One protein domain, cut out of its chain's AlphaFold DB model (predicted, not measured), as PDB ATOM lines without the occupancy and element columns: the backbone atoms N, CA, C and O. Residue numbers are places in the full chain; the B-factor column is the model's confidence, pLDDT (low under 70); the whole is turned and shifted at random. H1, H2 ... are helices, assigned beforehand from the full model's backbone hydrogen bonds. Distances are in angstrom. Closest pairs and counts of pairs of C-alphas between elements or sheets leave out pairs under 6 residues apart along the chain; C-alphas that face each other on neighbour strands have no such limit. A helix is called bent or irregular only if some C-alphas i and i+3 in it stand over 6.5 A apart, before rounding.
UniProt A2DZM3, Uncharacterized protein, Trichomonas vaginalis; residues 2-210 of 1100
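Overview. This is residues 2 to 210 of the 1100 residues of an uncharacterized protein of Trichomonas vaginalis (UniProt A2DZM3). Six helices pack in an up-and-down bundle, two layers of three: H4, H8 and H10 run one way, and H3, H6 and H9 run the other way beside them. H2 crosses one side of this body over H3 and H4, and short H1 packs on H9. The printed part has 209 residues with ten named helices, H1 to H10 in order, and no named strand; the class is all helix. It is compact, with a radius of gyration of the C-alphas of 16.3 A, and spans 46 by 42 by 38 A.

Along the chain. H8, the longest, is residues 129 to 157, 40.4 A, from C-alpha 129 at (109.708, 182.674, 217.761) to C-alpha 157 at (76.205, 192.194, 238.183). It is irregular, C-alphas 153 and 156 being 7.8 A apart, with a kink of 41 degrees near residue 136. H4, residues 78 to 96, 26.4 A, is irregular too, C-alphas 79 and 82 being 8.4 A apart, with a kink of 30 degrees near residue 85. H9 is residues 160 to 179, 28.5 A; H10 is residues 188 to 207, 28.3 A, ending at C-alpha 207 (90.452, 192.130, 245.761). H2 is residues 34 to 50, 24.3 A; H3 residues 60 to 74, 21.3 A; H6 residues 104 to 118, 20.5 A. H1 is residues 13 to 16, H5 98 to 101 and H7 120 to 123.

Arrangement. H8 touches H4 at Phe 136 and Thr 81, C-alphas 6.0 A apart, a shallow tilt of 16 degrees. With residues 141 to 151 alone H8 touches H10, closest C-alphas Lys 148 and Asn 201 at 6.0 A. H9 and H10 form a hairpin, C-alphas of Ala 174 and Ala 198 5.0 A apart; so do H3 and H4, at Leu 74 and Met 84, 4.8 A. The hub H6 touches H9 at Cys 112 and Thr 162, 5.6 A between C-alphas. H2 is about perpendicular to H3, 74 degrees, C-alphas of Ala 41 and Tyr 69 5.1 A apart. H1 touches H9 and H7 touches H9, C-alphas of Leu 14 and Gly 172 at 5.8 A and of Phe 122 and Ile 173 at 6.3 A. H5 touches H6 only at the corner, C-alphas of Phe 101 and Gln 107 at 5.1 A. Every O i to N i+4 pair is within hydrogen-bond range in H2, H3, H9 and H10, against 13 of 15 in H4, 10 of 11 in H6 and 20 of 25 in H8; H1, H5 and H7 are too short for one.

Size, cuts and confidence. The C-alphas farthest apart, of Ser 2 and Ser 156, are 46.5 A apart. The printed part has no cut. The link H1 to H2, residues 17 to 33, is long. Mean pLDDT of the printed part is 90.0; residues 2 to 5 and 52 to 54 are under 70.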
ATOM      1  N   SER A   2      95.505 154.580 220.778       35.59
ATOM      2  CA  SER A   2      96.053 155.585 221.692       35.59
ATOM      3  C   SER A   2      94.913 156.330 222.386       35.59
ATOM      4  O   SER A   2      93.835 156.469 221.807       35.59
ATOM      5  N   GLU A   3      95.148 156.825 223.598       39.69
ATOM      6  CA  GLU A   3      94.259 157.807 224.214       39.69
ATOM      7  C   GLU A   3      94.376 159.113 223.418       39.69
ATOM      8  O   GLU A   3      95.417 159.770 223.439       39.69
ATOM      9  N   GLU A   4      93.343 159.463 222.648       55.62
ATOM     10  CA  GLU A   4      93.283 160.766 221.983       55.62
ATOM     11  C   GLU A   4      93.149 161.859 223.052       55.62
ATOM     12  O   GLU A   4      92.268 161.791 223.914       55.62
ATOM     13  N   GLU A   5      94.037 162.859 223.022       65.06
ATOM     14  CA  GLU A   5      94.080 163.911 224.042       65.06
ATOM     15  C   GLU A   5      92.744 164.671 224.071       65.06
ATOM     16  O   GLU A   5      92.355 165.329 223.101       65.06
ATOM     17  N   LYS A   6      92.016 164.553 225.191       75.44
ATOM     18  CA  LYS A   6      90.640 165.050 225.307       75.44
ATOM     19  C   LYS A   6      90.577 166.554 225.029       75.44
ATOM     20  O   LYS A   6      91.233 167.354 225.693       75.44
ATOM     21  N   PHE A   7      89.756 166.946 224.058       82.69
ATOM     22  CA  PHE A   7      89.706 168.328 223.589       82.69
ATOM     23  C   PHE A   7      88.845 169.211 224.510       82.69
ATOM     24  O   PHE A   7      87.624 169.059 224.581       82.69
ATOM     25  N   TYR A   8      89.485 170.154 225.208       88.56
ATOM     26  CA  TYR A   8      88.832 171.096 226.125       88.56
ATOM     27  C   TYR A   8      88.656 172.488 225.502       88.56
ATOM     28  O   TYR A   8      89.539 172.994 224.813       88.56
ATOM     29  N   PHE A   9      87.553 173.166 225.835       92.12
ATOM     30  CA  PHE A   9      87.318 174.585 225.513       92.12
ATOM     31  C   PHE A   9      87.744 175.532 226.648       92.12
ATOM     32  O   PHE A   9      87.138 176.574 226.888       92.12
ATOM     33  N   MET A  10      88.819 175.159 227.339       93.56
ATOM     34  CA  MET A  10      89.545 175.965 228.317       93.56
ATOM     35  C   MET A  10      90.999 175.476 228.386       93.56
ATOM     36  O   MET A  10      91.293 174.381 227.907       93.56
ATOM     37  N   LEU A  11      91.900 176.258 228.985       94.19
ATOM     38  CA  LEU A  11      93.272 175.845 229.295       94.19
ATOM     39  C   LEU A  11      93.260 174.482 230.026       94.19
ATOM     40  O   LEU A  11      92.736 174.426 231.140       94.19
ATOM     41  N   PRO A  12      93.827 173.389 229.466       91.88
ATOM     42  CA  PRO A  12      93.654 172.038 230.023       91.88
ATOM     43  C   PRO A  12      94.144 171.865 231.469       91.88
ATOM     44  O   PRO A  12      93.596 171.055 232.216       91.88
ATOM     45  N   ALA A  13      95.123 172.673 231.895       90.69
ATOM     46  CA  ALA A  13      95.593 172.715 233.280       90.69
ATOM     47  C   ALA A  13      94.471 173.045 234.287       90.69
ATOM     48  O   ALA A  13      94.492 172.535 235.397       90.69
ATOM     49  N   LEU A  14      93.450 173.820 233.899       92.88
ATOM     50  CA  LEU A  14      92.325 174.168 234.778       92.88
ATOM     51  C   LEU A  14      91.501 172.949 235.209       92.88
ATOM     52  O   LEU A  14      91.011 172.911 236.335       92.88
ATOM     53  N   VAL A  15      91.353 171.964 234.318       92.00
ATOM     54  CA  VAL A  15      90.656 170.705 234.613       92.00
ATOM     55  C   VAL A  15      91.588 169.760 235.372       92.00
ATOM     56  O   VAL A  15      91.184 169.160 236.364       92.00
ATOM     57  N   LYS A  16      92.858 169.673 234.948       89.75
ATOM     58  CA  LYS A  16      93.881 168.821 235.574       89.75
ATOM     59  C   LYS A  16      94.145 169.178 237.044       89.75
ATOM     60  O   LYS A  16      94.267 168.277 237.866       89.75
ATOM     61  N   ASP A  17      94.207 170.469 237.360       88.88
ATOM     62  CA  ASP A  17      94.475 170.989 238.705       88.88
ATOM     63  C   ASP A  17      93.188 171.101 239.566       88.88
ATOM     64  O   ASP A  17      93.232 171.605 240.686       88.88
ATOM     65  N   GLY A  18      92.016 170.680 239.064       91.31
ATOM     66  CA  GLY A  18      90.742 170.777 239.799       91.31
ATOM     67  C   GLY A  18      90.234 172.212 240.027       91.31
ATOM     68  O   GLY A  18      89.354 172.453 240.862       91.31
ATOM     69  N   LEU A  19      90.777 173.184 239.287       91.56
ATOM     70  CA  LEU A  19      90.367 174.587 239.351       91.56
ATOM     71  C   LEU A  19      88.976 174.795 238.735       91.56
ATOM     72  O   LEU A  19      88.204 175.606 239.248       91.56
ATOM     73  N   VAL A  20      88.651 174.072 237.657       92.38
ATOM     74  CA  VAL A  20      87.401 174.208 236.892       92.38
ATOM     75  C   VAL A  20      86.865 172.836 236.470       92.38
ATOM     76  O   VAL A  20      87.611 172.003 235.963       92.38
ATOM     77  N   GLU A  21      85.555 172.622 236.618       91.38
ATOM     78  CA  GLU A  21      84.876 171.407 236.149       91.38
ATOM     79  C   GLU A  21      84.904 171.252 234.617       91.38
ATOM     80  O   GLU A  21      84.730 172.220 233.860       91.38
ATOM     81  N   ASP A  22      85.050 170.000 234.176       89.31
ATOM     82  CA  ASP A  22      85.014 169.595 232.773       89.31
ATOM     83  C   ASP A  22      83.600 169.716 232.175       89.31
ATOM     84  O   ASP A  22      82.758 168.827 232.304       89.31
ATOM     85  N   ASP A  23      83.354 170.813 231.456       88.69
ATOM     86  CA  ASP A  23      82.117 171.051 230.711       88.69
ATOM     87  C   ASP A  23      82.206 170.657 229.223       88.69
ATOM     88  O   ASP A  23      81.366 171.087 228.428       88.69
ATOM     89  N   SER A  24      83.164 169.801 228.825       85.94
ATOM     90  CA  SER A  24      83.303 169.301 227.439       85.94
ATOM     91  C   SER A  24      82.003 168.701 226.883       85.94
ATOM     92  O   SER A  24      81.678 168.925 225.717       85.94
ATOM     93  N   ILE A  25      81.205 168.044 227.736       85.00
ATOM     94  CA  ILE A  25      79.876 167.479 227.426       85.00
ATOM     95  C   ILE A  25      78.806 168.523 227.051       85.00
ATOM     96  O   ILE A  25      77.696 168.169 226.658       85.00
ATOM     97  N   HIS A  26      79.078 169.821 227.217       85.31
ATOM     98  CA  HIS A  26      78.145 170.904 226.893       85.31
ATOM     99  C   HIS A  26      78.397 171.546 225.524       85.31
ATOM    100  O   HIS A  26      77.599 172.391 225.092       85.31
ATOM    101  N   TYR A  27      79.455 171.145 224.825       88.38
ATOM    102  CA  TYR A  27      79.785 171.585 223.472       88.38
ATOM    103  C   TYR A  27      79.507 170.449 222.480       88.38
ATOM    104  O   TYR A  27      79.465 169.284 222.858       88.38
ATOM    105  N   ALA A  28      79.209 170.790 221.227       87.69
ATOM    106  CA  ALA A  28      79.015 169.804 220.166       87.69
ATOM    107  C   ALA A  28      80.335 169.528 219.438       87.69
ATOM    108  O   ALA A  28      80.615 168.397 219.063       87.69
ATOM    109  N   MET A  29      81.177 170.548 219.269       88.06
ATOM    110  CA  MET A  29      82.439 170.419 218.536       88.06
ATOM    111  C   MET A  29      83.512 169.588 219.266       88.06
ATOM    112  O   MET A  29      84.481 169.168 218.644       88.06
ATOM    113  N   THR A  30      83.332 169.317 220.559       85.75
ATOM    114  CA  THR A  30      84.183 168.435 221.378       85.75
ATOM    115  C   THR A  30      83.949 166.943 221.117       85.75
ATOM    116  O   THR A  30      84.773 166.134 221.529       85.75
ATOM    117  N   SER A  31      82.871 166.557 220.416       85.81
ATOM    118  CA  SER A  31      82.629 165.168 219.982       85.81
ATOM    119  C   SER A  31      83.144 164.867 218.566       85.81
ATOM    120  O   SER A  31      82.724 163.884 217.958       85.81
ATOM    121  N   TYR A  32      84.005 165.726 218.015       86.62
ATOM    122  CA  TYR A  32      84.651 165.553 216.712       86.62
ATOM    123  C   TYR A  32      86.179 165.528 216.894       86.62
ATOM    124  O   TYR A  32      86.682 166.226 217.777       86.62
ATOM    125  N   PRO A  33      86.934 164.799 216.049       87.81
ATOM    126  CA  PRO A  33      88.396 164.823 216.078       87.81
ATOM    127  C   PRO A  33      88.950 166.252 215.996       87.81
ATOM    128  O   PRO A  33      88.506 167.046 215.158       87.81
ATOM    129  N   GLN A  34      89.934 166.575 216.846       85.56
ATOM    130  CA  GLN A  34      90.445 167.945 217.013       85.56
ATOM    131  C   GLN A  34      90.921 168.559 215.684       85.56
ATOM    132  O   GLN A  34      90.729 169.752 215.454       85.56
ATOM    133  N   GLU A  35      91.494 167.755 214.784       87.12
ATOM    134  CA  GLU A  35      91.932 168.190 213.450       87.12
ATOM    135  C   GLU A  35      90.767 168.693 212.585       87.12
ATOM    136  O   GLU A  35      90.833 169.788 212.025       87.12
ATOM    137  N   ILE A  36      89.668 167.933 212.525       89.38
ATOM    138  CA  ILE A  36      88.474 168.262 211.732       89.38
ATOM    139  C   ILE A  36      87.809 169.524 212.293       89.38
ATOM    140  O   ILE A  36      87.480 170.445 211.538       89.38
ATOM    141  N   ALA A  37      87.677 169.606 213.620       89.56
ATOM    142  CA  ALA A  37      87.173 170.794 214.303       89.56
ATOM    143  C   ALA A  37      88.054 172.029 214.014       89.56
ATOM    144  O   ALA A  37      87.533 173.107 213.715       89.56
ATOM    145  N   SER A  38      89.381 171.863 214.024       91.75
ATOM    146  CA  SER A  38      90.354 172.929 213.744       91.75
ATOM    147  C   SER A  38      90.266 173.444 212.308       91.75
ATOM    148  O   SER A  38      90.213 174.656 212.108       91.75
ATOM    149  N   GLN A  39      90.184 172.562 211.306       91.94
ATOM    150  CA  GLN A  39      90.047 172.970 209.899       91.94
ATOM    151  C   GLN A  39      88.725 173.711 209.636       91.94
ATOM    152  O   GLN A  39      88.703 174.750 208.963       91.94
ATOM    153  N   ALA A  40      87.622 173.232 210.224       91.69
ATOM    154  CA  ALA A  40      86.334 173.917 210.159       91.69
ATOM    155  C   ALA A  40      86.409 175.322 210.787       91.69
ATOM    156  O   ALA A  40      85.979 176.298 210.167       91.69
ATOM    157  N   ALA A  41      87.017 175.451 211.971       92.75
ATOM    158  CA  ALA A  41      87.203 176.738 212.638       92.75
ATOM    159  C   ALA A  41      88.119 177.697 211.858       92.75
ATOM    160  O   ALA A  41      87.808 178.884 211.774       92.75
ATOM    161  N   ILE A  42      89.199 177.206 211.237       93.88
ATOM    162  CA  ILE A  42      90.079 178.017 210.379       93.88
ATOM    163  C   ILE A  42      89.278 178.638 209.230       93.88
ATOM    164  O   ILE A  42      89.344 179.851 209.020       93.88
ATOM    165  N   THR A  43      88.468 177.839 208.530       92.81
ATOM    166  CA  THR A  43      87.634 178.317 207.416       92.81
ATOM    167  C   THR A  43      86.595 179.337 207.895       92.81
ATOM    168  O   THR A  43      86.473 180.430 207.342       92.81
ATOM    169  N   ILE A  44      85.870 179.003 208.965       91.06
ATOM    170  CA  ILE A  44      84.724 179.775 209.455       91.06
ATOM    171  C   ILE A  44      85.157 181.097 210.109       91.06
ATOM    172  O   ILE A  44      84.571 182.141 209.828       91.06
ATOM    173  N   VAL A  45      86.221 181.107 210.916       91.44
ATOM    174  CA  VAL A  45      86.715 182.343 211.555       91.44
ATOM    175  C   VAL A  45      87.474 183.236 210.562       91.44
ATOM    176  O   VAL A  45      87.470 184.461 210.713       91.44
ATOM    177  N   THR A  46      88.024 182.679 209.476       91.44
ATOM    178  CA  THR A  46      88.515 183.486 208.342       91.44
ATOM    179  C   THR A  46      87.366 184.240 207.662       91.44
ATOM    180  O   THR A  46      87.488 185.439 207.411       91.44
ATOM    181  N   ASP A  47      86.215 183.600 207.438       87.38
ATOM    182  CA  ASP A  47      85.021 184.286 206.925       87.38
ATOM    183  C   ASP A  47      84.513 185.367 207.901       87.38
ATOM    184  O   ASP A  47      84.236 186.495 207.486       87.38
ATOM    185  N   TYR A  48      84.501 185.088 209.211       87.81
ATOM    186  CA  TYR A  48      84.141 186.082 210.235       87.81
ATOM    187  C   TYR A  48      85.077 187.301 210.234       87.81
ATOM    188  O   TYR A  48      84.607 188.426 210.409       87.81
ATOM    189  N   THR A  49      86.377 187.096 209.976       81.69
ATOM    190  CA  THR A  49      87.370 188.180 209.824       81.69
ATOM    191  C   THR A  49      86.969 189.143 208.699       81.69
ATOM    192  O   THR A  49      87.122 190.356 208.830       81.69
ATOM    193  N   ASN A  50      86.413 188.608 207.608       81.31
ATOM    194  CA  ASN A  50      86.025 189.372 206.422       81.31
ATOM    195  C   ASN A  50      84.612 189.984 206.533       81.31
ATOM    196  O   ASN A  50      84.318 190.988 205.887       81.31
ATOM    197  N   ARG A  51      83.724 189.409 207.360       75.19
ATOM    198  CA  ARG A  51      82.317 189.833 207.535       75.19
ATOM    199  C   ARG A  51      82.063 190.591 208.839       75.19
ATOM    200  O   ARG A  51      81.000 190.438 209.440       75.19
ATOM    201  N   ASN A  52      83.018 191.412 209.274       58.31
ATOM    202  CA  ASN A  52      83.109 191.898 210.657       58.31
ATOM    203  C   ASN A  52      81.800 192.502 211.231       58.31
ATOM    204  O   ASN A  52      81.496 192.273 212.396       58.31
ATOM    205  N   ASN A  53      80.963 193.167 210.421       58.31
ATOM    206  CA  ASN A  53      79.705 193.796 210.871       58.31
ATOM    207  C   ASN A  53      78.425 193.003 210.496       58.31
ATOM    208  O   ASN A  53      77.343 193.585 210.447       58.31
ATOM    209  N   LYS A  54      78.519 191.708 210.144       64.12
ATOM    210  CA  LYS A  54      77.398 190.909 209.585       64.12
ATOM    211  C   LYS A  54      77.227 189.504 210.195       64.12
ATOM    212  O   LYS A  54      76.697 188.612 209.532       64.12
ATOM    213  N   LEU A  55      77.664 189.274 211.435       78.19
ATOM    214  CA  LEU A  55      77.435 187.990 212.116       78.19
ATOM    215  C   LEU A  55      76.007 187.903 212.674       78.19
ATOM    216  O   LEU A  55      75.603 188.705 213.510       78.19
ATOM    217  N   ASP A  56      75.251 186.901 212.227       79.88
ATOM    218  CA  ASP A  56      73.858 186.688 212.628       79.88
ATOM    219  C   ASP A  56      73.764 186.049 214.030       79.88
ATOM    220  O   ASP A  56      73.757 184.825 214.203       79.88
ATOM    221  N   THR A  57      73.681 186.902 215.050       83.25
ATOM    222  CA  THR A  57      73.520 186.532 216.467       83.25
ATOM    223  C   THR A  57      72.056 186.358 216.899       83.25
ATOM    224  O   THR A  57      71.797 186.087 218.070       83.25
ATOM    225  N   SER A  58      71.085 186.441 215.976       81.19
ATOM    226  CA  SER A  58      69.639 186.498 216.283       81.19
ATOM    227  C   SER A  58      69.075 185.310 217.072       81.19
ATOM    228  O   SER A  58      68.001 185.420 217.665       81.19
ATOM    229  N   THR A  59      69.759 184.157 217.094       84.31
ATOM    230  CA  THR A  59      69.277 182.972 217.815       84.31
ATOM    231  C   THR A  59      70.285 182.416 218.812       84.31
ATOM    232  O   THR A  59      71.485 182.300 218.564       84.31
ATOM    233  N   LYS A  60      69.738 181.936 219.935       81.81
ATOM    234  CA  LYS A  60      70.460 181.279 221.036       81.81
ATOM    235  C   LYS A  60      71.333 180.098 220.573       81.81
ATOM    236  O   LYS A  60      72.358 179.833 221.197       81.81
ATOM    237  N   LYS A  61      70.928 179.405 219.495       85.94
ATOM    238  CA  LYS A  61      71.698 178.322 218.858       85.94
ATOM    239  C   LYS A  61      72.888 178.876 218.066       85.94
ATOM    240  O   LYS A  61      74.005 178.450 218.332       85.94
ATOM    241  N   ARG A  62      72.677 179.872 217.189       87.69
ATOM    242  CA  ARG A  62      73.754 180.518 216.409       87.69
ATOM    243  C   ARG A  62      74.859 181.068 217.308       87.69
ATOM    244  O   ARG A  62      76.016 180.737 217.088       87.69
ATOM    245  N   VAL A  63      74.512 181.797 218.372       88.38
ATOM    246  CA  VAL A  63      75.499 182.330 219.335       88.38
ATOM    247  C   VAL A  63      76.325 181.214 219.994       88.38
ATOM    248  O   VAL A  63      77.534 181.372 220.140       88.38
ATOM    249  N   LYS A  64      75.721 180.060 220.334       88.94
ATOM    250  CA  LYS A  64      76.466 178.895 220.852       88.94
ATOM    251  C   LYS A  64      77.419 178.328 219.793       88.94
ATOM    252  O   LYS A  64      78.590 178.144 220.088       88.94
ATOM    253  N   THR A  65      76.948 178.098 218.569       90.44
ATOM    254  CA  THR A  65      77.776 177.552 217.478       90.44
ATOM    255  C   THR A  65      78.941 178.477 217.109       90.44
ATOM    256  O   THR A  65      80.059 178.000 216.948       90.44
ATOM    257  N   ILE A  66      78.713 179.795 217.040       92.25
ATOM    258  CA  ILE A  66      79.777 180.791 216.828       92.25
ATOM    259  C   ILE A  66      80.800 180.704 217.969       92.25
ATOM    260  O   ILE A  66      81.989 180.574 217.702       92.25
ATOM    261  N   MET A  67      80.348 180.703 219.230       92.94
ATOM    262  CA  MET A  67      81.211 180.580 220.414       92.94
ATOM    263  C   MET A  67      82.058 179.294 220.411       92.94
ATOM    264  O   MET A  67      83.214 179.324 220.810       92.94
ATOM    265  N   GLU A  68      81.538 178.171 219.913       94.12
ATOM    266  CA  GLU A  68      82.335 176.943 219.775       94.12
ATOM    267  C   GLU A  68      83.429 177.073 218.699       94.12
ATOM    268  O   GLU A  68      84.566 176.683 218.948       94.12
ATOM    269  N   TYR A  69      83.156 177.703 217.549       94.75
ATOM    270  CA  TYR A  69      84.201 177.975 216.548       94.75
ATOM    271  C   TYR A  69      85.230 179.019 217.003       94.75
ATOM    272  O   TYR A  69      86.416 178.880 216.700       94.75
ATOM    273  N   LEU A  70      84.810 180.035 217.764       95.25
ATOM    274  CA  LEU A  70      85.719 181.015 218.363       95.25
ATOM    275  C   LEU A  70      86.606 180.377 219.450       95.25
ATOM    276  O   LEU A  70      87.797 180.677 219.505       95.25
ATOM    277  N   ALA A  71      86.073 179.444 220.249       94.56
ATOM    278  CA  ALA A  71      86.855 178.647 221.194       94.56
ATOM    279  C   ALA A  71      87.924 177.802 220.485       94.56
ATOM    280  O   ALA A  71      89.099 177.878 220.841       94.56
ATOM    281  N   ILE A  72      87.554 177.062 219.429       94.81
ATOM    282  CA  ILE A  72      88.527 176.286 218.644       94.81
ATOM    283  C   ILE A  72      89.614 177.208 218.082       94.81
ATOM    284  O   ILE A  72      90.794 176.892 218.215       94.81
ATOM    285  N   ALA A  73      89.248 178.367 217.523       95.44
ATOM    286  CA  ALA A  73      90.207 179.326 216.975       95.44
ATOM    287  C   ALA A  73      91.213 179.856 218.017       95.44
ATOM    288  O   ALA A  73      92.360 180.111 217.660       95.44
ATOM    289  N   LEU A  74      90.820 179.971 219.294       96.00
ATOM    290  CA  LEU A  74      91.712 180.300 220.416       96.00
ATOM    291  C   LEU A  74      92.608 179.122 220.859       96.00
ATOM    292  O   LEU A  74      93.630 179.354 221.497       96.00
ATOM    293  N   SER A  75      92.254 177.880 220.508       93.69
ATOM    294  CA  SER A  75      93.007 176.647 220.819       93.69
ATOM    295  C   SER A  75      93.991 176.191 219.726       93.69
ATOM    296  O   SER A  75      94.654 175.160 219.889       93.69
ATOM    297  N   LEU A  76      94.055 176.920 218.605       93.81
ATOM    298  CA  LEU A  76      94.919 176.613 217.461       93.81
ATOM    299  C   LEU A  76      96.423 176.789 217.787       93.81
ATOM    300  O   LEU A  76      96.783 177.440 218.766       93.81
ATOM    301  N   PRO A  77      97.320 176.274 216.931       92.19
ATOM    302  CA  PRO A  77      98.743 176.631 216.913       92.19
ATOM    303  C   PRO A  77      99.035 178.135 216.748       92.19
ATOM    304  O   PRO A  77      98.317 178.827 216.017       92.19
ATOM    305  N   MET A  78     100.154 178.638 217.296       90.44
ATOM    306  CA  MET A  78     100.557 180.065 217.194       90.44
ATOM    307  C   MET A  78     100.791 180.585 215.763       90.44
ATOM    308  O   MET A  78     100.849 181.795 215.536       90.44
ATOM    309  N   LYS A  79     100.879 179.710 214.753       88.88
ATOM    310  CA  LYS A  79     100.845 180.132 213.339       88.88
ATOM    311  C   LYS A  79      99.520 180.824 212.950       88.88
ATOM    312  O   LYS A  79      99.480 181.557 211.968       88.88
ATOM    313  N   HIS A  80      98.462 180.673 213.758       92.69
ATOM    314  CA  HIS A  80      97.123 181.227 213.524       92.69
ATOM    315  C   HIS A  80      96.743 182.438 214.408       92.69
ATOM    316  O   HIS A  80      95.556 182.755 214.503       92.69
ATOM    317  N   THR A  81      97.699 183.174 215.005       93.44
ATOM    318  CA  THR A  81      97.435 184.341 215.891       93.44
ATOM    319  C   THR A  81      96.389 185.329 215.353       93.44
ATOM    320  O   THR A  81      95.595 185.873 216.118       93.44
ATOM    321  N   ARG A  82      96.321 185.557 214.032       92.25
ATOM    322  CA  ARG A  82      95.313 186.443 213.412       92.25
ATOM    323  C   ARG A  82      93.865 185.977 213.654       92.25
ATOM    324  O   ARG A  82      92.987 186.813 213.871       92.25
ATOM    325  N   LEU A  83      93.613 184.667 213.644       94.25
ATOM    326  CA  LEU A  83      92.287 184.093 213.909       94.25
ATOM    327  C   LEU A  83      91.949 184.159 215.402       94.25
ATOM    328  O   LEU A  83      90.839 184.548 215.759       94.25
ATOM    329  N   MET A  84      92.930 183.898 216.270       96.06
ATOM    330  CA  MET A  84      92.796 184.064 217.722       96.06
ATOM    331  C   MET A  84      92.460 185.515 218.103       96.06
ATOM    332  O   MET A  84      91.534 185.755 218.871       96.06
ATOM    333  N   THR A  85      93.156 186.497 217.518       95.19
ATOM    334  CA  THR A  85      92.862 187.929 217.698       95.19
ATOM    335  C   THR A  85      91.459 188.283 217.208       95.19
ATOM    336  O   THR A  85      90.772 189.076 217.845       95.19
ATOM    337  N   THR A  86      90.989 187.662 216.122       93.62
ATOM    338  CA  THR A  86      89.612 187.848 215.635       93.62
ATOM    339  C   THR A  86      88.587 187.288 216.630       93.62
ATOM    340  O   THR A  86      87.617 187.972 216.953       93.62
ATOM    341  N   ALA A  87      88.833 186.098 217.190       95.38
ATOM    342  CA  ALA A  87      87.992 185.506 218.230       95.38
ATOM    343  C   ALA A  87      87.967 186.346 219.519       95.38
ATOM    344  O   ALA A  87      86.889 186.680 220.011       95.38
ATOM    345  N   ARG A  88      89.138 186.785 220.002       95.56
ATOM    346  CA  ARG A  88      89.277 187.736 221.117       95.56
ATOM    347  C   ARG A  88      88.482 189.016 220.861       95.56
ATOM    348  O   ARG A  88      87.757 189.461 221.742       95.56
ATOM    349  N   ASN A  89      88.571 189.593 219.661       93.81
ATOM    350  CA  ASN A  89      87.869 190.837 219.334       93.81
ATOM    351  C   ASN A  89      86.341 190.656 219.334       93.81
ATOM    352  O   ASN A  89      85.634 191.546 219.797       93.81
ATOM    353  N   LYS A  90      85.823 189.499 218.897       91.81
ATOM    354  CA  LYS A  90      84.386 189.195 218.998       91.81
ATOM    355  C   LYS A  90      83.921 188.928 220.426       91.81
ATOM    356  O   LYS A  90      82.831 189.357 220.787       91.81
ATOM    357  N   TYR A  91      84.749 188.318 221.269       94.19
ATOM    358  CA  TYR A  91      84.455 188.223 222.702       94.19
ATOM    359  C   TYR A  91      84.519 189.572 223.417       94.19
ATOM    360  O   TYR A  91      83.687 189.825 224.282       94.19
ATOM    361  N   ARG A  92      85.417 190.473 223.010       93.19
ATOM    362  CA  ARG A  92      85.457 191.853 223.502       93.19
ATOM    363  C   ARG A  92      84.161 192.610 223.178       93.19
ATOM    364  O   ARG A  92      83.508 193.094 224.095       93.19
ATOM    365  N   GLU A  93      83.744 192.609 221.913       89.94
ATOM    366  CA  GLU A  93      82.481 193.202 221.435       89.94
ATOM    367  C   GLU A  93      81.250 192.662 222.188       89.94
ATOM    368  O   GLU A  93      80.366 193.417 222.592       89.94
ATOM    369  N   TRP A  94      81.202 191.349 222.431       90.50
ATOM    370  CA  TRP A  94      80.105 190.695 223.153       90.50
ATOM    371  C   TRP A  94      80.075 190.981 224.660       90.50
ATOM    372  O   TRP A  94      79.040 190.779 225.292       90.50
ATOM    373  N   LEU A  95      81.191 191.423 225.240       88.12
ATOM    374  CA  LEU A  95      81.296 191.758 226.661       88.12
ATOM    375  C   LEU A  95      81.190 193.263 226.929       88.12
ATOM    376  O   LEU A  95      80.788 193.648 228.020       88.12
ATOM    377  N   GLU A  96      81.427 194.104 225.922       89.19
ATOM    378  CA  GLU A  96      81.004 195.511 225.923       89.19
ATOM    379  C   GLU A  96      79.486 195.657 225.696       89.19
ATOM    380  O   GLU A  96      78.894 196.652 226.110       89.19
ATOM    381  N   ASN A  97      78.824 194.654 225.100       87.19
ATOM    382  CA  ASN A  97      77.364 194.599 224.975       87.19
ATOM    383  C   ASN A  97      76.776 193.213 225.340       87.19
ATOM    384  O   ASN A  97      76.322 192.473 224.459       87.19
ATOM    385  N   PRO A  98      76.702 192.856 226.640       86.75
ATOM    386  CA  PRO A  98      76.202 191.553 227.090       86.75
ATOM    387  C   PRO A  98      74.693 191.342 226.862       86.75
ATOM    388  O   PRO A  98      74.201 190.220 227.013       86.75
ATOM    389  N   SER A  99      73.936 192.377 226.464       85.56
ATOM    390  CA  SER A  99      72.481 192.292 226.244       85.56
ATOM    391  C   SER A  99      72.080 191.208 225.231       85.56
ATOM    392  O   SER A  99      71.020 190.590 225.371       85.56
ATOM    393  N   ILE A 100      72.968 190.883 224.282       85.44
ATOM    394  CA  ILE A 100      72.792 189.828 223.269       85.44
ATOM    395  C   ILE A 100      72.534 188.433 223.870       85.44
ATOM    396  O   ILE A 100      71.948 187.566 223.218       85.44
ATOM    397  N   PHE A 101      72.935 188.195 225.123       87.25
ATOM    398  CA  PHE A 101      72.703 186.926 225.816       87.25
ATOM    399  C   PHE A 101      71.330 186.855 226.514       87.25
ATOM    400  O   PHE A 101      70.915 185.767 226.936       87.25
ATOM    401  N   GLY A 102      70.582 187.960 226.589       87.12
ATOM    402  CA  GLY A 102      69.303 188.079 227.296       87.12
ATOM    403  C   GLY A 102      69.473 188.555 228.742       87.12
ATOM    404  O   GLY A 102      70.313 189.404 229.016       87.12
ATOM    405  N   ALA A 103      68.667 188.026 229.669       88.44
ATOM    406  CA  ALA A 103      68.659 188.439 231.079       88.44
ATOM    407  C   ALA A 103      69.958 188.096 231.843       88.44
ATOM    408  O   ALA A 103      70.631 187.116 231.524       88.44
ATOM    409  N   VAL A 104      70.261 188.856 232.902       88.94
ATOM    410  CA  VAL A 104      71.527 188.823 233.674       88.94
ATOM    411  C   VAL A 104      72.011 187.420 234.100       88.94
ATOM    412  O   VAL A 104      73.186 187.125 233.869       88.94
ATOM    413  N   PRO A 105      71.180 186.486 234.617       90.94
ATOM    414  CA  PRO A 105      71.650 185.129 234.946       90.94
ATOM    415  C   PRO A 105      72.155 184.356 233.717       90.94
ATOM    416  O   PRO A 105      73.046 183.512 233.801       90.94
ATOM    417  N   ARG A 106      71.601 184.665 232.540       88.50
ATOM    418  CA  ARG A 106      72.000 184.081 231.260       88.50
ATOM    419  C   ARG A 106      73.247 184.757 230.696       88.50
ATOM    420  O   ARG A 106      74.079 184.048 230.142       88.50
ATOM    421  N   GLN A 107      73.401 186.072 230.877       91.75
ATOM    422  CA  GLN A 107      74.637 186.804 230.558       91.75
ATOM    423  C   GLN A 107      75.823 186.189 231.309       91.75
ATOM    424  O   GLN A 107      76.770 185.736 230.675       91.75
ATOM    425  N   ASN A 108      75.694 186.034 232.632       93.06
ATOM    426  CA  ASN A 108      76.669 185.365 233.499       93.06
ATOM    427  C   ASN A 108      77.072 183.967 232.982       93.06
ATOM    428  O   ASN A 108      78.260 183.672 232.850       93.06
ATOM    429  N   LYS A 109      76.110 183.128 232.569       91.81
ATOM    430  CA  LYS A 109      76.406 181.783 232.033       91.81
ATOM    431  C   LYS A 109      77.149 181.776 230.684       91.81
ATOM    432  O   LYS A 109      77.861 180.814 230.394       91.81
ATOM    433  N   TYR A 110      77.004 182.804 229.843       91.81
ATOM    434  CA  TYR A 110      77.840 182.953 228.638       91.81
ATOM    435  C   TYR A 110      79.194 183.601 228.959       91.81
ATOM    436  O   TYR A 110      80.206 183.168 228.414       91.81
ATOM    437  N   LEU A 111      79.234 184.559 229.885       92.19
ATOM    438  CA  LEU A 111      80.455 185.186 230.390       92.19
ATOM    439  C   LEU A 111      81.415 184.149 230.996       92.19
ATOM    440  O   LEU A 111      82.573 184.108 230.593       92.19
ATOM    441  N   CYS A 112      80.931 183.229 231.842       93.44
ATOM    442  CA  CYS A 112      81.725 182.107 232.365       93.44
ATOM    443  C   CYS A 112      82.419 181.303 231.250       93.44
ATOM    444  O   CYS A 112      83.585 180.935 231.374       93.44
ATOM    445  N   ARG A 113      81.726 181.060 230.129       93.62
ATOM    446  CA  ARG A 113      82.282 180.336 228.973       93.62
ATOM    447  C   ARG A 113      83.321 181.151 228.220       93.62
ATOM    448  O   ARG A 113      84.360 180.607 227.872       93.62
ATOM    449  N   ILE A 114      83.066 182.441 228.003       95.06
ATOM    450  CA  ILE A 114      84.025 183.345 227.355       95.06
ATOM    451  C   ILE A 114      85.305 183.435 228.191       95.06
ATOM    452  O   ILE A 114      86.391 183.288 227.644       95.06
ATOM    453  N   ILE A 115      85.185 183.580 229.513       95.19
ATOM    454  CA  ILE A 115      86.311 183.569 230.457       95.19
ATOM    455  C   ILE A 115      87.110 182.262 230.332       95.19
ATOM    456  O   ILE A 115      88.312 182.311 230.072       95.19
ATOM    457  N   LYS A 116      86.449 181.094 230.440       96.19
ATOM    458  CA  LYS A 116      87.089 179.780 230.236       96.19
ATOM    459  C   LYS A 116      87.829 179.713 228.894       96.19
ATOM    460  O   LYS A 116      88.990 179.316 228.857       96.19
ATOM    461  N   GLN A 117      87.206 180.148 227.804       96.12
ATOM    462  CA  GLN A 117      87.757 180.036 226.448       96.12
ATOM    463  C   GLN A 117      88.893 181.032 226.169       96.12
ATOM    464  O   GLN A 117      89.844 180.687 225.473       96.12
ATOM    465  N   LEU A 118      88.865 182.227 226.765       97.06
ATOM    466  CA  LEU A 118      89.963 183.200 226.693       97.06
ATOM    467  C   LEU A 118      91.260 182.698 227.354       97.06
ATOM    468  O   LEU A 118      92.324 183.236 227.065       97.06
ATOM    469  N   SER A 119      91.208 181.646 228.180       97.12
ATOM    470  CA  SER A 119      92.417 181.009 228.725       97.12
ATOM    471  C   SER A 119      93.175 180.124 227.722       97.12
ATOM    472  O   SER A 119      94.360 179.864 227.923       97.12
ATOM    473  N   LEU A 120      92.541 179.691 226.622       95.88
ATOM    474  CA  LEU A 120      93.116 178.724 225.673       95.88
ATOM    475  C   LEU A 120      94.485 179.122 225.074       95.88
ATOM    476  O   LEU A 120      95.352 178.248 225.007       95.88
ATOM    477  N   PRO A 121      94.764 180.392 224.708       96.50
ATOM    478  CA  PRO A 121      96.077 180.776 224.178       96.50
ATOM    479  C   PRO A 121      97.230 180.599 225.181       96.50
ATOM    480  O   PRO A 121      98.374 180.405 224.774       96.50
ATOM    481  N   PHE A 122      96.948 180.579 226.488       96.56
ATOM    482  CA  PHE A 122      97.949 180.310 227.530       96.56
ATOM    483  C   PHE A 122      98.326 178.818 227.642       96.56
ATOM    484  O   PHE A 122      99.112 178.446 228.506       96.56
ATOM    485  N   ALA A 123      97.816 177.957 226.749       93.88
ATOM    486  CA  ALA A 123      98.327 176.599 226.540       93.88
ATOM    487  C   ALA A 123      99.594 176.556 225.654       93.88
ATOM    488  O   ALA A 123     100.178 175.492 225.478       93.88
ATOM    489  N   PHE A 124     100.000 177.691 225.065       93.00
ATOM    490  CA  PHE A 124     101.244 177.870 224.298       93.00
ATOM    491  C   PHE A 124     101.505 176.833 223.175       93.00
ATOM    492  O   PHE A 124     102.648 176.460 222.913       93.00
ATOM    493  N   ARG A 125     100.446 176.373 222.493       89.81
ATOM    494  CA  ARG A 125     100.495 175.322 221.455       89.81
ATOM    495  C   ARG A 125     101.331 175.721 220.228       89.81
ATOM    496  O   ARG A 125     101.025 176.713 219.570       89.81
ATOM    497  N   GLU A 126     102.323 174.890 219.888       87.94
ATOM    498  CA  GLU A 126     103.277 175.075 218.772       87.94
ATOM    499  C   GLU A 126     103.937 176.477 218.753       87.94
ATOM    500  O   GLU A 126     103.575 177.325 217.928       87.94
ATOM    501  N   PRO A 127     104.897 176.759 219.656       83.50
ATOM    502  CA  PRO A 127     105.573 178.051 219.706       83.50
ATOM    503  C   PRO A 127     106.495 178.278 218.500       83.50
ATOM    504  O   PRO A 127     107.301 177.425 218.139       83.50
ATOM    505  N   VAL A 128     106.404 179.469 217.898       82.62
ATOM    506  CA  VAL A 128     107.238 179.909 216.765       82.62
ATOM    507  C   VAL A 128     107.759 181.313 217.066       82.62
ATOM    508  O   VAL A 128     106.960 182.238 217.202       82.62
ATOM    509  N   ALA A 129     109.081 181.481 217.178       79.19
ATOM    510  CA  ALA A 129     109.708 182.674 217.761       79.19
ATOM    511  C   ALA A 129     109.290 184.005 217.103       79.19
ATOM    512  O   ALA A 129     108.867 184.929 217.803       79.19
ATOM    513  N   ASP A 130     109.324 184.092 215.769       77.69
ATOM    514  CA  ASP A 130     108.967 185.322 215.046       77.69
ATOM    515  C   ASP A 130     107.496 185.706 215.246       77.69
ATOM    516  O   ASP A 130     107.180 186.867 215.526       77.69
ATOM    517  N   ASN A 131     106.581 184.729 215.196       81.75
ATOM    518  CA  ASN A 131     105.164 184.937 215.508       81.75
ATOM    519  C   ASN A 131     104.955 185.314 216.979       81.75
ATOM    520  O   ASN A 131     104.112 186.171 217.274       81.75
ATOM    521  N   PHE A 132     105.722 184.707 217.892       87.06
ATOM    522  CA  PHE A 132     105.616 184.948 219.327       87.06
ATOM    523  C   PHE A 132     105.894 186.418 219.647       87.06
ATOM    524  O   PHE A 132     105.059 187.110 220.240       87.06
ATOM    525  N   LYS A 133     107.054 186.901 219.189       79.56
ATOM    526  CA  LYS A 133     107.554 188.258 219.417       79.56
ATOM    527  C   LYS A 133     106.732 189.325 218.689       79.56
ATOM    528  O   LYS A 133     106.479 190.381 219.260       79.56
ATOM    529  N   SER A 134     106.308 189.066 217.449       77.38
ATOM    530  CA  SER A 134     105.592 190.055 216.622       77.38
ATOM    531  C   SER A 134     104.109 190.219 216.975       77.38
ATOM    532  O   SER A 134     103.582 191.331 216.913       77.38
ATOM    533  N   SER A 135     103.413 189.132 217.327       86.19
ATOM    534  CA  SER A 135     101.943 189.130 217.378       86.19
ATOM    535  C   SER A 135     101.345 188.401 218.581       86.19
ATOM    536  O   SER A 135     100.380 188.899 219.163       86.19
ATOM    537  N   PHE A 136     101.898 187.259 218.995       92.75
ATOM    538  CA  PHE A 136     101.278 186.436 220.038       92.75
ATOM    539  C   PHE A 136     101.362 187.087 221.425       92.75
ATOM    540  O   PHE A 136     100.360 187.156 222.132       92.75
ATOM    541  N   ASN A 137     102.508 187.674 221.787       93.00
ATOM    542  CA  ASN A 137     102.647 188.417 223.046       93.00
ATOM    543  C   ASN A 137     101.640 189.585 223.158       93.00
ATOM    544  O   ASN A 137     101.109 189.860 224.237       93.00
ATOM    545  N   ASN A 138     101.312 190.231 222.031       93.56
ATOM    546  CA  ASN A 138     100.296 191.285 221.967       93.56
ATOM    547  C   ASN A 138      98.876 190.725 222.178       93.56
ATOM    548  O   ASN A 138      98.087 191.330 222.901       93.56
ATOM    549  N   LEU A 139      98.560 189.550 221.620       96.00
ATOM    550  CA  LEU A 139      97.304 188.839 221.892       96.00
ATOM    551  C   LEU A 139      97.158 188.507 223.387       96.00
ATOM    552  O   LEU A 139      96.144 188.873 223.980       96.00
ATOM    553  N   LEU A 140      98.163 187.878 224.005       96.81
ATOM    554  CA  LEU A 140      98.132 187.530 225.435       96.81
ATOM    555  C   LEU A 140      97.943 188.780 226.307       96.81
ATOM    556  O   LEU A 140      97.098 188.807 227.202       96.81
ATOM    557  N   ASN A 141      98.669 189.859 225.999       95.88
ATOM    558  CA  ASN A 141      98.522 191.137 226.687       95.88
ATOM    559  C   ASN A 141      97.127 191.754 226.530       95.88
ATOM    560  O   ASN A 141      96.638 192.360 227.486       95.88
ATOM    561  N   ASN A 142      96.490 191.603 225.369       96.12
ATOM    562  CA  ASN A 142      95.137 192.100 225.125       96.12
ATOM    563  C   ASN A 142      94.070 191.262 225.840       96.12
ATOM    564  O   ASN A 142      93.129 191.838 226.377       96.12
ATOM    565  N   ILE A 143      94.249 189.943 225.945       97.50
ATOM    566  CA  ILE A 143      93.376 189.081 226.757       97.50
ATOM    567  C   ILE A 143      93.494 189.437 228.250       97.50
ATOM    568  O   ILE A 143      92.486 189.496 228.949       97.50
ATOM    569  N   LEU A 144      94.695 189.760 228.741       97.25
ATOM    570  CA  LEU A 144      94.859 190.266 230.108       97.25
ATOM    571  C   LEU A 144      94.211 191.655 230.295       97.25
ATOM    572  O   LEU A 144      93.550 191.872 231.306       97.25
ATOM    573  N   ASN A 145      94.324 192.577 229.329       96.12
ATOM    574  CA  ASN A 145      93.607 193.866 229.388       96.12
ATOM    575  C   ASN A 145      92.081 193.671 229.457       96.12
ATOM    576  O   ASN A 145      91.398 194.378 230.193       96.12
ATOM    577  N   ASP A 146      91.559 192.700 228.711       94.62
ATOM    578  CA  ASP A 146      90.142 192.346 228.686       94.62
ATOM    579  C   ASP A 146      89.668 191.768 230.018       94.62
ATOM    580  O   ASP A 146      88.733 192.294 230.613       94.62
ATOM    581  N   ILE A 147      90.370 190.756 230.534       94.69
ATOM    582  CA  ILE A 147      90.118 190.165 231.856       94.69
ATOM    583  C   ILE A 147      90.135 191.235 232.960       94.69
ATOM    584  O   ILE A 147      89.331 191.153 233.893       94.69
ATOM    585  N   LYS A 148      90.996 192.261 232.851       94.06
ATOM    586  CA  LYS A 148      90.984 193.399 233.778       94.06
ATOM    587  C   LYS A 148      89.721 194.247 233.612       94.06
ATOM    588  O   LYS A 148      88.946 194.366 234.552       94.06
ATOM    589  N   PHE A 149      89.465 194.736 232.400       92.38
ATOM    590  CA  PHE A 149      88.301 195.565 232.076       92.38
ATOM    591  C   PHE A 149      86.957 194.920 232.460       92.38
ATOM    592  O   PHE A 149      86.075 195.614 232.962       92.38
ATOM    593  N   PHE A 150      86.774 193.610 232.256       90.19
ATOM    594  CA  PHE A 150      85.498 192.956 232.564       90.19
ATOM    595  C   PHE A 150      85.195 192.986 234.062       90.19
ATOM    596  O   PHE A 150      84.083 193.337 234.447       90.19
ATOM    597  N   HIS A 151      86.165 192.647 234.915       93.06
ATOM    598  CA  HIS A 151      85.899 192.576 236.349       93.06
ATOM    599  C   HIS A 151      85.828 193.946 237.009       93.06
ATOM    600  O   HIS A 151      85.079 194.081 237.966       93.06
ATOM    601  N   THR A 152      86.529 194.961 236.492       92.31
ATOM    602  CA  THR A 152      86.418 196.323 237.032       92.31
ATOM    603  C   THR A 152      85.107 196.999 236.631       92.31
ATOM    604  O   THR A 152      84.418 197.541 237.491       92.31
ATOM    605  N   THR A 153      84.707 196.915 235.355       89.75
ATOM    606  CA  THR A 153      83.529 197.641 234.832       89.75
ATOM    607  C   THR A 153      82.196 196.904 234.976       89.75
ATOM    608  O   THR A 153      81.149 197.545 234.981       89.75
ATOM    609  N   SER A 154      82.203 195.568 235.050       88.88
ATOM    610  CA  SER A 154      80.981 194.744 235.021       88.88
ATOM    611  C   SER A 154      80.780 193.868 236.263       88.88
ATOM    612  O   SER A 154      79.760 193.189 236.372       88.88
ATOM    613  N   GLY A 155      81.713 193.892 237.220       89.94
ATOM    614  CA  GLY A 155      81.691 193.018 238.398       89.94
ATOM    615  C   GLY A 155      80.450 193.148 239.294       89.94
ATOM    616  O   GLY A 155      80.085 192.186 239.971       89.94
ATOM    617  N   SER A 156      79.757 194.288 239.252       89.31
ATOM    618  CA  SER A 156      78.579 194.596 240.078       89.31
ATOM    619  C   SER A 156      77.341 193.748 239.761       89.31
ATOM    620  O   SER A 156      76.454 193.623 240.604       89.31
ATOM    621  N   TRP A 157      77.276 193.124 238.577       89.50
ATOM    622  CA  TRP A 157      76.205 192.194 238.183       89.50
ATOM    623  C   TRP A 157      76.683 190.742 237.999       89.50
ATOM    624  O   TRP A 157      75.926 189.884 237.523       89.50
ATOM    625  N   PHE A 158      77.926 190.437 238.389       93.81
ATOM    626  CA  PHE A 158      78.463 189.078 238.334       93.81
ATOM    627  C   PHE A 158      77.858 188.193 239.433       93.81
ATOM    628  O   PHE A 158      77.779 188.566 240.602       93.81
ATOM    629  N   THR A 159      77.476 186.966 239.078       94.12
ATOM    630  CA  THR A 159      77.116 185.934 240.057       94.12
ATOM    631  C   THR A 159      78.359 185.393 240.763       94.12
ATOM    632  O   THR A 159      79.467 185.423 240.226       94.12
ATOM    633  N   LYS A 160      78.170 184.794 241.944       93.06
ATOM    634  CA  LYS A 160      79.236 184.097 242.683       93.06
ATOM    635  C   LYS A 160      79.925 182.995 241.852       93.06
ATOM    636  O   LYS A 160      81.145 182.893 241.874       93.06
ATOM    637  N   GLU A 161      79.165 182.256 241.034       93.62
ATOM    638  CA  GLU A 161      79.683 181.294 240.035       93.62
ATOM    639  C   GLU A 161      80.622 181.959 239.009       93.62
ATOM    640  O   GLU A 161      81.656 181.396 238.643       93.62
ATOM    641  N   THR A 162      80.294 183.177 238.568       95.06
ATOM    642  CA  THR A 162      81.095 183.941 237.602       95.06
ATOM    643  C   THR A 162      82.385 184.458 238.229       95.06
ATOM    644  O   THR A 162      83.447 184.299 237.627       95.06
ATOM    645  N   TRP A 163      82.328 184.987 239.456       96.00
ATOM    646  CA  TRP A 163      83.530 185.366 240.208       96.00
ATOM    647  C   TRP A 163      84.447 184.167 240.477       96.00
ATOM    648  O   TRP A 163      85.642 184.256 240.209       96.00
ATOM    649  N   TYR A 164      83.903 183.021 240.908       95.50
ATOM    650  CA  TYR A 164      84.667 181.775 241.050       95.50
ATOM    651  C   TYR A 164      85.299 181.322 239.729       95.50
ATOM    652  O   TYR A 164      86.480 180.977 239.700       95.50
ATOM    653  N   THR A 165      84.543 181.335 238.626       95.44
ATOM    654  CA  THR A 165      85.057 180.946 237.302       95.44
ATOM    655  C   THR A 165      86.206 181.856 236.879       95.44
ATOM    656  O   THR A 165      87.243 181.367 236.438       95.44
ATOM    657  N   LEU A 166      86.057 183.171 237.055       95.81
ATOM    658  CA  LEU A 166      87.084 184.156 236.727       95.81
ATOM    659  C   LEU A 166      88.343 184.005 237.584       95.81
ATOM    660  O   LEU A 166      89.455 184.016 237.055       95.81
ATOM    661  N   LEU A 167      88.168 183.815 238.890       95.69
ATOM    662  CA  LEU A 167      89.254 183.604 239.834       95.69
ATOM    663  C   LEU A 167      90.043 182.334 239.489       95.69
ATOM    664  O   LEU A 167      91.237 182.418 239.219       95.69
ATOM    665  N   ASN A 168      89.372 181.187 239.375       95.75
ATOM    666  CA  ASN A 168      90.012 179.910 239.046       95.75
ATOM    667  C   ASN A 168      90.704 179.933 237.669       95.75
ATOM    668  O   ASN A 168      91.811 179.417 237.523       95.75
ATOM    669  N   VAL A 169      90.099 180.585 236.668       96.88
ATOM    670  CA  VAL A 169      90.721 180.774 235.347       96.88
ATOM    671  C   VAL A 169      91.960 181.673 235.425       96.88
ATOM    672  O   VAL A 169      92.983 181.350 234.819       96.88
ATOM    673  N   SER A 170      91.911 182.774 236.182       96.94
ATOM    674  CA  SER A 170      93.067 183.670 236.339       96.94
ATOM    675  C   SER A 170      94.227 183.034 237.115       96.94
ATOM    676  O   SER A 170      95.374 183.274 236.741       96.94
ATOM    677  N   ILE A 171      93.958 182.144 238.083       96.62
ATOM    678  CA  ILE A 171      94.984 181.304 238.730       96.62
ATOM    679  C   ILE A 171      95.708 180.441 237.691       96.62
ATOM    680  O   ILE A 171      96.934 180.487 237.610       96.62
ATOM    681  N   GLY A 172      94.975 179.694 236.857       96.56
ATOM    682  CA  GLY A 172      95.593 178.832 235.841       96.56
ATOM    683  C   GLY A 172      96.376 179.609 234.777       96.56
ATOM    684  O   GLY A 172      97.445 179.167 234.359       96.56
ATOM    685  N   ILE A 173      95.897 180.794 234.380       97.69
ATOM    686  CA  ILE A 173      96.632 181.700 233.481       97.69
ATOM    687  C   ILE A 173      97.930 182.189 234.142       97.69
ATOM    688  O   ILE A 173      98.985 182.145 233.510       97.69
ATOM    689  N   ALA A 174      97.879 182.632 235.402       97.44
ATOM    690  CA  ALA A 174      99.061 183.092 236.127       97.44
ATOM    691  C   ALA A 174     100.084 181.963 236.329       97.44
ATOM    692  O   ALA A 174     101.267 182.168 236.064       97.44
ATOM    693  N   ASP A 175      99.644 180.759 236.702       97.25
ATOM    694  CA  ASP A 175     100.530 179.606 236.880       97.25
ATOM    695  C   ASP A 175     101.207 179.177 235.570       97.25
ATOM    696  O   ASP A 175     102.420 178.962 235.547       97.25
ATOM    697  N   ALA A 176     100.455 179.134 234.464       96.12
ATOM    698  CA  ALA A 176     101.001 178.836 233.143       96.12
ATOM    699  C   ALA A 176     102.039 179.885 232.703       96.12
ATOM    700  O   ALA A 176     103.126 179.530 232.255       96.12
ATOM    701  N   VAL A 177     101.746 181.179 232.871       96.38
ATOM    702  CA  VAL A 177     102.654 182.280 232.491       96.38
ATOM    703  C   VAL A 177     103.896 182.352 233.396       96.38
ATOM    704  O   VAL A 177     104.986 182.696 232.935       96.38
ATOM    705  N   LEU A 178     103.779 182.022 234.682       95.44
ATOM    706  CA  LEU A 178     104.927 181.986 235.588       95.44
ATOM    707  C   LEU A 178     105.844 180.789 235.299       95.44
ATOM    708  O   LEU A 178     107.060 180.959 235.234       95.44
ATOM    709  N   ASN A 179     105.282 179.597 235.079       94.25
ATOM    710  CA  ASN A 179     106.059 178.360 234.945       94.25
ATOM    711  C   ASN A 179     106.558 178.055 233.513       94.25
ATOM    712  O   ASN A 179     107.376 177.152 233.354       94.25
ATOM    713  N   TYR A 180     106.119 178.786 232.481       93.75
ATOM    714  CA  TYR A 180     106.595 178.607 231.098       93.75
ATOM    715  C   TYR A 180     107.950 179.295 230.833       93.75
ATOM    716  O   TYR A 180     108.186 180.422 231.291       93.75
ATOM    717  N   ASP A 181     108.828 178.648 230.053       91.31
ATOM    718  CA  ASP A 181     110.091 179.233 229.580       91.31
ATOM    719  C   ASP A 181     109.878 180.079 228.314       91.31
ATOM    720  O   ASP A 181     109.725 179.577 227.202       91.31
ATOM    721  N   PHE A 182     109.901 181.399 228.490       90.44
ATOM    722  CA  PHE A 182     109.849 182.361 227.390       90.44
ATOM    723  C   PHE A 182     111.233 182.802 226.882       90.44
ATOM    724  O   PHE A 182     111.290 183.614 225.956       90.44
ATOM    725  N   GLY A 183     112.342 182.326 227.464       87.44
ATOM    726  CA  GLY A 183     113.694 182.841 227.201       87.44
ATOM    727  C   GLY A 183     114.147 182.713 225.743       87.44
ATOM    728  O   GLY A 183     114.954 183.511 225.272       87.44
ATOM    729  N   GLN A 184     113.570 181.759 225.012       85.94
ATOM    730  CA  GLN A 184     113.825 181.506 223.589       85.94
ATOM    731  C   GLN A 184     112.937 182.352 222.650       85.94
ATOM    732  O   GLN A 184     113.154 182.365 221.439       85.94
ATOM    733  N   PHE A 185     111.932 183.058 223.186       87.56
ATOM    734  CA  PHE A 185     110.859 183.699 222.409       87.56
ATOM    735  C   PHE A 185     110.680 185.202 222.690       87.56
ATOM    736  O   PHE A 185     110.190 185.931 221.826       87.56
ATOM    737  N   LEU A 186     111.064 185.686 223.879       89.19
ATOM    738  CA  LEU A 186     110.919 187.084 224.301       89.19
ATOM    739  C   LEU A 186     112.173 187.620 225.013       89.19
ATOM    740  O   LEU A 186     112.857 186.873 225.710       89.19
ATOM    741  N   PRO A 187     112.454 188.936 224.931       89.44
ATOM    742  CA  PRO A 187     113.448 189.566 225.793       89.44
ATOM    743  C   PRO A 187     112.966 189.582 227.253       89.44
ATOM    744  O   PRO A 187     111.775 189.759 227.521       89.44
ATOM    745  N   LYS A 188     113.901 189.484 228.212       89.69
ATOM    746  CA  LYS A 188     113.619 189.441 229.665       89.69
ATOM    747  C   LYS A 188     112.653 190.542 230.136       89.69
ATOM    748  O   LYS A 188     111.792 190.277 230.967       89.69
ATOM    749  N   SER A 189     112.739 191.743 229.560       91.31
ATOM    750  CA  SER A 189     111.837 192.867 229.845       91.31
ATOM    751  C   SER A 189     110.358 192.564 229.595       91.31
ATOM    752  O   SER A 189     109.507 193.045 230.338       91.31
ATOM    753  N   ASP A 190     110.039 191.792 228.557       90.75
ATOM    754  CA  ASP A 190     108.657 191.544 228.135       90.75
ATOM    755  C   ASP A 190     108.089 190.283 228.788       90.75
ATOM    756  O   ASP A 190     106.902 190.249 229.109       90.75
ATOM    757  N   ILE A 191     108.960 189.315 229.102       93.69
ATOM    758  CA  ILE A 191     108.673 188.196 230.010       93.69
ATOM    759  C   ILE A 191     108.195 188.736 231.363       93.69
ATOM    760  O   ILE A 191     107.100 188.408 231.822       93.69
ATOM    761  N   THR A 192     108.991 189.632 231.954       93.38
ATOM    762  CA  THR A 192     108.695 190.298 233.225       93.38
ATOM    763  C   THR A 192     107.375 191.078 233.172       93.38
ATOM    764  O   THR A 192     106.544 190.924 234.065       93.38
ATOM    765  N   LYS A 193     107.108 191.852 232.106       94.38
ATOM    766  CA  LYS A 193     105.811 192.542 231.936       94.38
ATOM    767  C   LYS A 193     104.635 191.560 231.903       94.38
ATOM    768  O   LYS A 193     103.643 191.790 232.592       94.38
ATOM    769  N   LEU A 194     104.730 190.486 231.113       95.56
ATOM    770  CA  LEU A 194     103.643 189.518 230.935       95.56
ATOM    771  C   LEU A 194     103.342 188.759 232.239       95.56
ATOM    772  O   LEU A 194     102.177 188.658 232.625       95.56
ATOM    773  N   ARG A 195     104.382 188.299 232.946       96.94
ATOM    774  CA  ARG A 195     104.265 187.631 234.254       96.94
ATOM    775  C   ARG A 195     103.655 188.540 235.314       96.94
ATOM    776  O   ARG A 195     102.661 188.163 235.930       96.94
ATOM    777  N   GLN A 196     104.184 189.754 235.476       96.88
ATOM    778  CA  GLN A 196     103.658 190.698 236.467       96.88
ATOM    779  C   GLN A 196     102.195 191.060 236.189       96.88
ATOM    780  O   GLN A 196     101.391 191.117 237.114       96.88
ATOM    781  N   LYS A 197     101.817 191.227 234.918       96.69
ATOM    782  CA  LYS A 197     100.439 191.532 234.515       96.69
ATOM    783  C   LYS A 197      99.457 190.383 234.769       96.69
ATOM    784  O   LYS A 197      98.307 190.640 235.110       96.69
ATOM    785  N   ALA A 198      99.886 189.128 234.621       97.75
ATOM    786  CA  ALA A 198      99.045 187.975 234.940       97.75
ATOM    787  C   ALA A 198      98.745 187.889 236.451       97.75
ATOM    788  O   ALA A 198      97.596 187.669 236.834       97.75
ATOM    789  N   VAL A 199      99.749 188.141 237.300       97.62
ATOM    790  CA  VAL A 199      99.594 188.175 238.767       97.62
ATOM    791  C   VAL A 199      98.784 189.398 239.227       97.62
ATOM    792  O   VAL A 199      97.884 189.254 240.050       97.62
ATOM    793  N   ASP A 200      99.038 190.584 238.661       96.31
ATOM    794  CA  ASP A 200      98.292 191.823 238.949       96.31
ATOM    795  C   ASP A 200      96.799 191.667 238.632       96.31
ATOM    796  O   ASP A 200      95.951 192.016 239.451       96.31
ATOM    797  N   ASN A 201      96.467 191.051 237.491       95.81
ATOM    798  CA  ASN A 201      95.091 190.707 237.149       95.81
ATOM    799  C   ASN A 201      94.438 189.796 238.194       95.81
ATOM    800  O   ASN A 201      93.317 190.074 238.613       95.81
ATOM    801  N   TYR A 202      95.113 188.720 238.606       96.69
ATOM    802  CA  TYR A 202      94.582 187.780 239.595       96.69
ATOM    803  C   TYR A 202      94.321 188.457 240.949       96.69
ATOM    804  O   TYR A 202      93.233 188.320 241.511       96.69
ATOM    805  N   PHE A 203      95.276 189.246 241.444       96.31
ATOM    806  CA  PHE A 203      95.101 190.003 242.683       96.31
ATOM    807  C   PHE A 203      93.990 191.053 242.573       96.31
ATOM    808  O   PHE A 203      93.211 191.192 243.511       96.31
ATOM    809  N   SER A 204      93.868 191.735 241.431       94.94
ATOM    810  CA  SER A 204      92.781 192.681 241.144       94.94
ATOM    811  C   SER A 204      91.408 191.989 241.175       94.94
ATOM    812  O   SER A 204      90.501 192.463 241.856       94.94
ATOM    813  N   ILE A 205      91.274 190.818 240.535       95.44
ATOM    814  CA  ILE A 205      90.048 190.000 240.556       95.44
ATOM    815  C   ILE A 205      89.689 189.614 241.992       95.44
ATOM    816  O   ILE A 205      88.558 189.828 242.415       95.44
ATOM    817  N   LEU A 206      90.646 189.066 242.745       94.62
ATOM    818  CA  LEU A 206      90.439 188.634 244.127       94.62
ATOM    819  C   LEU A 206      89.999 189.803 245.022       94.62
ATOM    820  O   LEU A 206      88.969 189.705 245.688       94.62
ATOM    821  N   GLN A 207      90.732 190.920 244.980       93.25
ATOM    822  CA  GLN A 207      90.452 192.130 245.761       93.25
ATOM    823  C   GLN A 207      89.054 192.700 245.469       93.25
ATOM    824  O   GLN A 207      88.338 193.046 246.408       93.25
ATOM    825  N   LEU A 208      88.647 192.754 244.195       93.94
ATOM    826  CA  LEU A 208      87.386 193.356 243.738       93.94
ATOM    827  C   LEU A 208      86.184 192.386 243.684       93.94
ATOM    828  O   LEU A 208      85.108 192.783 243.235       93.94
ATOM    829  N   SER A 209      86.344 191.135 244.140       93.88
ATOM    830  CA  SER A 209      85.306 190.087 244.065       93.88
ATOM    831  C   SER A 209      84.311 190.044 245.231       93.88
ATOM    832  O   SER A 209      83.248 189.438 245.104       93.88
ATOM    833  N   GLY A 210      84.663 190.604 246.393       90.38
ATOM    834  CA  GLY A 210      83.865 190.494 247.622       90.38
ATOM    835  C   GLY A 210      83.837 189.100 248.283       90.38
ATOM    836  O   GLY A 210      83.109 188.911 249.255       90.38
TER     837      GLY A 210